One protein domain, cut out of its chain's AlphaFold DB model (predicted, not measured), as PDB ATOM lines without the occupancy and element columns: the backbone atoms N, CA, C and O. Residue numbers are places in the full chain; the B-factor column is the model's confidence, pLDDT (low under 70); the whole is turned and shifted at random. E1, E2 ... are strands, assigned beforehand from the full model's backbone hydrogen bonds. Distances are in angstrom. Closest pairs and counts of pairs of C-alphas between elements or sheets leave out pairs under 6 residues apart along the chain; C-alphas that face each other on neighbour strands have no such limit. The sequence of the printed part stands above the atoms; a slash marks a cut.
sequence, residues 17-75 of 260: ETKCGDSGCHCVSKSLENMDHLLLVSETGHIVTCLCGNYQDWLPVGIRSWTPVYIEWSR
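AT A GLANCE: This is residues 17 to 75 of the 260 residues of an uncharacterized protein of Harpegnathos saltator (UniProt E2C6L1). A three-stranded antiparallel sheet has a two-stranded hairpin, E1 and E2, packed on its edge strand E4. From E4 the backbone swings out through the short strand E5, far from the middle, and folds back to E6 at the sheet's other edge. The printed part has 59 residues, no named helix and six strands, E1 to E6 in chain order; the larger sheet runs E4, E3, E6, and the class is all strand. The whole is compact, with a radius of gyration of the C-alphas of 11.1 A and spans of 30 by 23 by 16 A.

HOW THE PARTS SIT: E1, residues 17 to 21, and E2, residues 24 to 29, form an antiparallel hairpin, with N 19 and O 26 2.9 A apart, within hydrogen-bond range. E3, residues 37 to 42, is near E2. E3 and E4, residues 47 to 52, form another antiparallel hairpin, at 171 degrees between directions, with N 40 and O 49 2.8 A apart, within hydrogen-bond range. The closest C-alphas of E2 and E4 are those of His 26 and Cys 50, 4.6 A apart. E5, residues 62 to 65, pairs with no named strand and is apart from E4. E5 and E6, residues 69 to 74, meet only through their link. E6 is antiparallel to the inner strand E3 at 158 degrees, with N 39 and O 72 2.8 A apart, within hydrogen-bond range.

IN THESE COORDINATES: E1 begins at C-alpha 17, (145.761, 135.229, 119.759), and is 13.1 A long. E2 measures 16.2 A, E3 16.3 A, E4 13.4 A and E5 9.8 A. E6 measures 16.8 A and ends at C-alpha 74, (134.918, 139.517, 129.259).

THE WHOLE: The two C-alphas farthest apart, those of Lys 30 and Trp 66, are 31.7 A apart. The printed part has no cut and no long link. No printed residue is under 70 in pLDDT.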
ATOM      1  N   GLU A  17     144.322 135.225 119.476       91.94
ATOM      2  CA  GLU A  17     145.761 135.229 119.759       91.94
ATOM      3  C   GLU A  17     146.209 136.627 120.205       91.94
ATOM      4  O   GLU A  17     145.848 137.625 119.584       91.94
ATOM      5  N   THR A  18     147.031 136.711 121.254       92.75
ATOM      6  CA  THR A  18     147.655 137.978 121.666       92.75
ATOM      7  C   THR A  18     148.941 138.215 120.888       92.75
ATOM      8  O   THR A  18     149.811 137.344 120.861       92.75
ATOM      9  N   LYS A  19     149.108 139.416 120.325       92.44
ATOM     10  CA  LYS A  19     150.360 139.861 119.701       92.44
ATOM     11  C   LYS A  19     150.802 141.194 120.276       92.44
ATOM     12  O   LYS A  19     150.069 142.178 120.207       92.44
ATOM     13  N   CYS A  20     152.017 141.240 120.809       90.50
ATOM     14  CA  CYS A  20     152.613 142.469 121.315       90.50
ATOM     15  C   CYS A  20     153.629 143.024 120.320       90.50
ATOM     16  O   CYS A  20     154.502 142.313 119.828       90.50
ATOM     17  N   GLY A  21     153.498 144.314 120.024       88.00
ATOM     18  CA  GLY A  21     154.420 145.052 119.169       88.00
ATOM     19  C   GLY A  21     154.937 146.297 119.871       88.00
ATOM     20  O   GLY A  21     154.919 146.393 121.098       88.00
ATOM     21  N   ASP A  22     155.371 147.274 119.081       85.38
ATOM     22  CA  ASP A  22     155.832 148.560 119.600       85.38
ATOM     23  C   ASP A  22     154.701 149.426 120.156       85.38
ATOM     24  O   ASP A  22     154.972 150.242 121.027       85.38
ATOM     25  N   SER A  23     153.464 149.237 119.691       84.81
ATOM     26  CA  SER A  23     152.281 150.046 120.018       84.81
ATOM     27  C   SER A  23     151.343 149.385 121.037       84.81
ATOM     28  O   SER A  23     150.144 149.640 121.020       84.81
ATOM     29  N   GLY A  24     151.864 148.496 121.884       88.19
ATOM     30  CA  GLY A  24     151.071 147.710 122.835       88.19
ATOM     31  C   GLY A  24     150.791 146.289 122.353       88.19
ATOM     32  O   GLY A  24     151.306 145.841 121.319       88.19
ATOM     33  N   CYS A  25     149.969 145.575 123.120       91.44
ATOM     34  CA  CYS A  25     149.462 144.259 122.742       91.44
ATOM     35  C   CYS A  25     148.048 144.356 122.185       91.44
ATOM     36  O   CYS A  25     147.225 145.117 122.685       91.44
ATOM     37  N   HIS A  26     147.757 143.567 121.160       93.00
ATOM     38  CA  HIS A  26     146.444 143.504 120.536       93.00
ATOM     39  C   HIS A  26     145.995 142.055 120.375       93.00
ATOM     40  O   HIS A  26     146.809 141.144 120.205       93.00
ATOM     41  N   CYS A  27     144.682 141.862 120.402       93.44
ATOM     42  CA  CYS A  27     144.057 140.577 120.163       93.44
ATOM     43  C   CYS A  27     143.761 140.415 118.674       93.44
ATOM     44  O   CYS A  27     143.109 141.259 118.062       93.44
ATOM     45  N   VAL A  28     144.216 139.310 118.097       92.81
ATOM     46  CA  VAL A  28     143.924 138.913 116.724       92.81
ATOM     47  C   VAL A  28     142.831 137.855 116.765       92.81
ATOM     48  O   VAL A  28     143.061 136.729 117.202       92.81
ATOM     49  N   SER A  29     141.626 138.229 116.334       89.69
ATOM     50  CA  SER A  29     140.450 137.359 116.297       89.69
ATOM     51  C   SER A  29     139.457 137.810 115.220       89.69
ATOM     52  O   SER A  29     139.502 138.954 114.771       89.69
ATOM     53  N   LYS A  30     138.538 136.917 114.823       84.12
ATOM     54  CA  LYS A  30     137.380 137.258 113.980       84.12
ATOM     55  C   LYS A  30     136.311 138.059 114.740       84.12
ATOM     56  O   LYS A  30     135.637 138.873 114.123       84.12
ATOM     57  N   SER A  31     136.131 137.813 116.040       83.50
ATOM     58  CA  SER A  31     135.216 138.560 116.920       83.50
ATOM     59  C   SER A  31     135.612 138.338 118.379       83.50
ATOM     60  O   SER A  31     135.901 137.211 118.757       83.50
ATOM     61  N   LEU A  32     135.596 139.384 119.206       84.62
ATOM     62  CA  LEU A  32     135.904 139.279 120.639       84.62
ATOM     63  C   LEU A  32     134.670 139.013 121.517       84.62
ATOM     64  O   LEU A  32     134.825 138.670 122.686       84.62
ATOM     65  N   GLU A  33     133.457 139.132 120.970       82.56
ATOM     66  CA  GLU A  33     132.200 139.087 121.741       82.56
ATOM     67  C   GLU A  33     132.019 137.775 122.509       82.56
ATOM     68  O   GLU A  33     131.560 137.762 123.646       82.56
ATOM     69  N   ASN A  34     132.441 136.667 121.902       81.94
ATOM     70  CA  ASN A  34     132.280 135.328 122.461       81.94
ATOM     71  C   ASN A  34     133.595 134.771 123.015       81.94
ATOM     72  O   ASN A  34     133.801 133.554 123.020       81.94
ATOM     73  N   MET A  35     134.512 135.634 123.463       87.06
ATOM     74  CA  MET A  35     135.848 135.223 123.904       87.06
ATOM     75  C   MET A  35     136.226 135.831 125.243       87.06
ATOM     76  O   MET A  35     135.991 137.011 125.493       87.06
ATOM     77  N   ASP A  36     136.888 135.023 126.065       89.62
ATOM     78  CA  ASP A  36     137.593 135.503 127.242       89.62
ATOM     79  C   ASP A  36     138.716 136.444 126.795       89.62
ATOM     80  O   ASP A  36     139.663 136.029 126.114       89.62
ATOM     81  N   HIS A  37     138.611 137.716 127.161       91.81
ATOM     82  CA  HIS A  37     139.639 138.708 126.874       91.81
ATOM     83  C   HIS A  37     139.708 139.776 127.965       91.81
ATOM     84  O   HIS A  37     138.747 140.013 128.699       91.81
ATOM     85  N   LEU A  38     140.873 140.405 128.070       93.19
ATOM     86  CA  LEU A  38     141.150 141.508 128.972       93.19
ATOM     87  C   LEU A  38     141.627 142.699 128.158       93.19
ATOM     88  O   LEU A  38     142.556 142.572 127.359       93.19
ATOM     89  N   LEU A  39     141.015 143.853 128.392       93.38
ATOM     90  CA  LEU A  39     141.394 145.125 127.805       93.38
ATOM     91  C   LEU A  39     141.913 146.045 128.904       93.38
ATOM     92  O   LEU A  39     141.279 146.200 129.946       93.38
ATOM     93  N   LEU A  40     143.041 146.701 128.647       93.19
ATOM     94  CA  LEU A  40     143.362 147.957 129.309       93.19
ATOM     95  C   LEU A  40     142.947 149.091 128.384       93.19
ATOM     96  O   LEU A  40     143.443 149.191 127.258       93.19
ATOM     97  N   VAL A  41     142.064 149.948 128.873       91.94
ATOM     98  CA  VAL A  41     141.447 151.015 128.092       91.94
ATOM     99  C   VAL A  41     141.790 152.357 128.727       91.94
ATOM    100  O   VAL A  41     141.827 152.491 129.951       91.94
ATOM    101  N   SER A  42     142.106 153.352 127.900       88.62
ATOM    102  CA  SER A  42     142.271 154.730 128.358       88.62
ATOM    103  C   SER A  42     140.918 155.366 128.658       88.62
ATOM    104  O   SER A  42     139.896 154.956 128.120       88.62
ATOM    105  N   GLU A  43     140.915 156.450 129.428       85.69
ATOM    106  CA  GLU A  43     139.719 157.268 129.678       85.69
ATOM    107  C   GLU A  43     138.946 157.656 128.402       85.69
ATOM    108  O   GLU A  43     137.725 157.751 128.404       85.69
ATOM    109  N   THR A  44     139.643 157.831 127.276       81.31
ATOM    110  CA  THR A  44     139.029 158.158 125.979       81.31
ATOM    111  C   THR A  44     138.443 156.950 125.237       81.31
ATOM    112  O   THR A  44     138.126 157.075 124.055       81.31
ATOM    113  N   GLY A  45     138.378 155.773 125.861       83.56
ATOM    114  CA  GLY A  45     137.912 154.533 125.234       83.56
ATOM    115  C   GLY A  45     138.918 153.896 124.268       83.56
ATOM    116  O   GLY A  45     138.562 152.993 123.514       83.56
ATOM    117  N   HIS A  46     140.177 154.351 124.241       84.56
ATOM    118  CA  HIS A  46     141.186 153.754 123.367       84.56
ATOM    119  C   HIS A  46     141.796 152.518 124.031       84.56
ATOM    120  O   HIS A  46     142.329 152.596 125.138       84.56
ATOM    121  N   ILE A  47     141.742 151.377 123.343       88.62
ATOM    122  CA  ILE A  47     142.353 150.131 123.811       88.62
ATOM    123  C   ILE A  47     143.877 150.278 123.759       88.62
ATOM    124  O   ILE A  47     144.471 150.342 122.685       88.62
ATOM    125  N   VAL A  48     144.504 150.314 124.933       88.50
ATOM    126  CA  VAL A  48     145.959 150.401 125.110       88.50
ATOM    127  C   VAL A  48     146.595 149.015 125.023       88.50
ATOM    128  O   VAL A  48     147.718 148.856 124.545       88.50
ATOM    129  N   THR A  49     145.904 147.993 125.524       92.31
ATOM    130  CA  THR A  49     146.372 146.605 125.505       92.31
ATOM    131  C   THR A  49     145.189 145.654 125.496       92.31
ATOM    132  O   THR A  49     144.230 145.866 126.227       92.31
ATOM    133  N   CYS A  50     145.274 144.601 124.688       93.75
ATOM    134  CA  CYS A  50     144.325 143.496 124.662       93.75
ATOM    135  C   CYS A  50     145.063 142.170 124.847       93.75
ATOM    136  O   CYS A  50     146.046 141.916 124.147       93.75
ATOM    137  N   LEU A  51     144.572 141.343 125.771       92.88
ATOM    138  CA  LEU A  51     145.072 140.002 126.060       92.88
ATOM    139  C   LEU A  51     143.941 138.979 125.902       92.88
ATOM    140  O   LEU A  51     142.855 139.145 126.450       92.88
ATOM    141  N   CYS A  52     144.211 137.903 125.173       91.75
ATOM    142  CA  CYS A  52     143.309 136.776 124.961       91.75
ATOM    143  C   CYS A  52     144.089 135.497 124.622       91.75
ATOM    144  O   CYS A  52     145.278 135.538 124.278       91.75
ATOM    145  N   GLY A  53     143.410 134.351 124.678       88.62
ATOM    146  CA  GLY A  53     144.021 133.060 124.364       88.62
ATOM    147  C   GLY A  53     145.190 132.740 125.304       88.62
ATOM    148  O   GLY A  53     145.101 132.967 126.508       88.62
ATOM    149  N   ASN A  54     146.293 132.213 124.762       86.69
ATOM    150  CA  ASN A  54     147.505 131.969 125.546       86.69
ATOM    151  C   ASN A  54     148.415 133.211 125.539       86.69
ATOM    152  O   ASN A  54     149.266 133.352 124.668       86.69
ATOM    153  N   TYR A  55     148.209 134.125 126.491       87.69
ATOM    154  CA  TYR A  55     148.981 135.371 126.624       87.69
ATOM    155  C   TYR A  55     150.124 135.296 127.649       87.69
ATOM    156  O   TYR A  55     150.786 136.304 127.889       87.69
ATOM    157  N   GLN A  56     150.359 134.130 128.261       87.00
ATOM    158  CA  GLN A  56     151.365 133.952 129.320       87.00
ATOM    159  C   GLN A  56     152.780 134.316 128.850       87.00
ATOM    160  O   GLN A  56     153.530 134.930 129.603       87.00
ATOM    161  N   ASP A  57     153.102 134.048 127.582       87.12
ATOM    162  CA  ASP A  57     154.407 134.358 126.976       87.12
ATOM    163  C   ASP A  57     154.692 135.870 126.879       87.12
ATOM    164  O   ASP A  57     155.838 136.290 126.714       87.12
ATOM    165  N   TRP A  58     153.654 136.706 126.995       87.62
ATOM    166  CA  TRP A  58     153.773 138.163 126.954       87.62
ATOM    167  C   TRP A  58     153.847 138.804 128.344       87.62
ATOM    168  O   TRP A  58     154.093 140.008 128.443       87.62
ATOM    169  N   LEU A  59     153.650 138.043 129.422       88.25
ATOM    170  CA  LEU A  59     153.679 138.578 130.781       88.25
ATOM    171  C   LEU A  59     155.122 138.710 131.316       88.25
ATOM    172  O   LEU A  59     155.982 137.896 130.983       88.25
ATOM    173  N   PRO A  60     155.401 139.700 132.188       88.25
ATOM    174  CA  PRO A  60     154.499 140.767 132.623       88.25
ATOM    175  C   PRO A  60     154.334 141.858 131.553       88.25
ATOM    176  O   PRO A  60     155.314 142.314 130.974       88.25
ATOM    177  N   VAL A  61     153.101 142.335 131.350       89.19
ATOM    178  CA  VAL A  61     152.834 143.547 130.559       89.19
ATOM    179  C   VAL A  61     152.712 144.727 131.515       89.19
ATOM    180  O   VAL A  61     151.895 144.710 132.434       89.19
ATOM    181  N   GLY A  62     153.543 145.749 131.315       89.88
ATOM    182  CA  GLY A  62     153.569 146.946 132.150       89.88
ATOM    183  C   GLY A  62     153.169 148.182 131.362       89.88
ATOM    184  O   GLY A  62     153.614 148.371 130.232       89.88
ATOM    185  N   ILE A  63     152.356 149.057 131.956       90.75
ATOM    186  CA  ILE A  63     151.931 150.309 131.320       90.75
ATOM    187  C   ILE A  63     152.154 151.456 132.290       90.75
ATOM    188  O   ILE A  63     151.687 151.423 133.426       90.75
ATOM    189  N   ARG A  64     152.896 152.467 131.838       90.69
ATOM    190  CA  ARG A  64     152.997 153.758 132.515       90.69
ATOM    191  C   ARG A  64     152.106 154.737 131.769       90.69
ATOM    192  O   ARG A  64     152.347 155.005 130.593       90.69
ATOM    193  N   SER A  65     151.078 155.221 132.452       91.06
ATOM    194  CA  SER A  65     150.070 156.116 131.894       91.06
ATOM    195  C   SER A  65     150.034 157.430 132.670       91.06
ATOM    196  O   SER A  65     150.217 157.428 133.886       91.06
ATOM    197  N   TRP A  66     149.809 158.534 131.955       90.62
ATOM    198  CA  TRP A  66     149.570 159.872 132.522       90.62
ATOM    199  C   TRP A  66     148.097 160.280 132.480       90.62
ATOM    200  O   TRP A  66     147.743 161.386 132.872       90.62
ATOM    201  N   THR A  67     147.235 159.383 132.011       88.62
ATOM    202  CA  THR A  67     145.786 159.560 132.027       88.62
ATOM    203  C   THR A  67     145.141 158.421 132.801       88.62
ATOM    204  O   THR A  67     145.749 157.358 132.937       88.62
ATOM    205  N   PRO A  68     143.908 158.584 133.291       91.06
ATOM    206  CA  PRO A  68     143.175 157.462 133.848       91.06
ATOM    207  C   PRO A  68     143.083 156.306 132.839       91.06
ATOM    208  O   PRO A  68     142.880 156.502 131.635       91.06
ATOM    209  N   VAL A  69     143.247 155.090 133.353       92.12
ATOM    210  CA  VAL A  69     143.041 153.836 132.625       92.12
ATOM    211  C   VAL A  69     142.163 152.929 133.465       92.12
ATOM    212  O   VAL A  69     142.166 153.007 134.694       92.12
ATOM    213  N   TYR A  70     141.432 152.047 132.805       93.62
ATOM    214  CA  TYR A  70     140.592 151.063 133.463       93.62
ATOM    215  C   TYR A  70     140.712 149.711 132.762       93.62
ATOM    216  O   TYR A  70     141.137 149.619 131.607       93.62
ATOM    217  N   ILE A  71     140.400 148.650 133.504       92.94
ATOM    218  CA  ILE A  71     140.427 147.282 132.995       92.94
ATOM    219  C   ILE A  71     138.995 146.868 132.679       92.94
ATOM    220  O   ILE A  71     138.138 146.875 133.561       92.94
ATOM    221  N   GLU A  72     138.766 146.463 131.439       92.25
ATOM    222  CA  GLU A  72     137.576 145.723 131.032       92.25
ATOM    223  C   GLU A  72     137.950 144.257 130.856       92.25
ATOM    224  O   GLU A  72     139.025 143.923 130.355       92.25
ATOM    225  N   TRP A  73     137.064 143.358 131.265       90.12
ATOM    226  CA  TRP A  73     137.241 141.935 131.031       90.12
ATOM    227  C   TRP A  73     135.926 141.319 130.585       90.12
ATOM    228  O   TRP A  73     134.850 141.704 131.046       90.12
ATOM    229  N   SER A  74     136.032 140.341 129.698       89.12
ATOM    230  CA  SER A  74     134.918 139.517 129.259       89.12
ATOM    231  C   SER A  74     135.174 138.068 129.628       89.12
ATOM    232  O   SER A  74     136.315 137.593 129.605       89.12
ATOM    233  N   ARG A  75     134.091 137.361 129.948       88.06
ATOM    234  CA  ARG A  75     134.090 135.918 130.151       88.06
ATOM    235  C   ARG A  75     132.984 135.280 129.333       88.06
ATOM    236  O   ARG A  75     131.807 135.428 129.647       88.06
TER     237      ARG A  75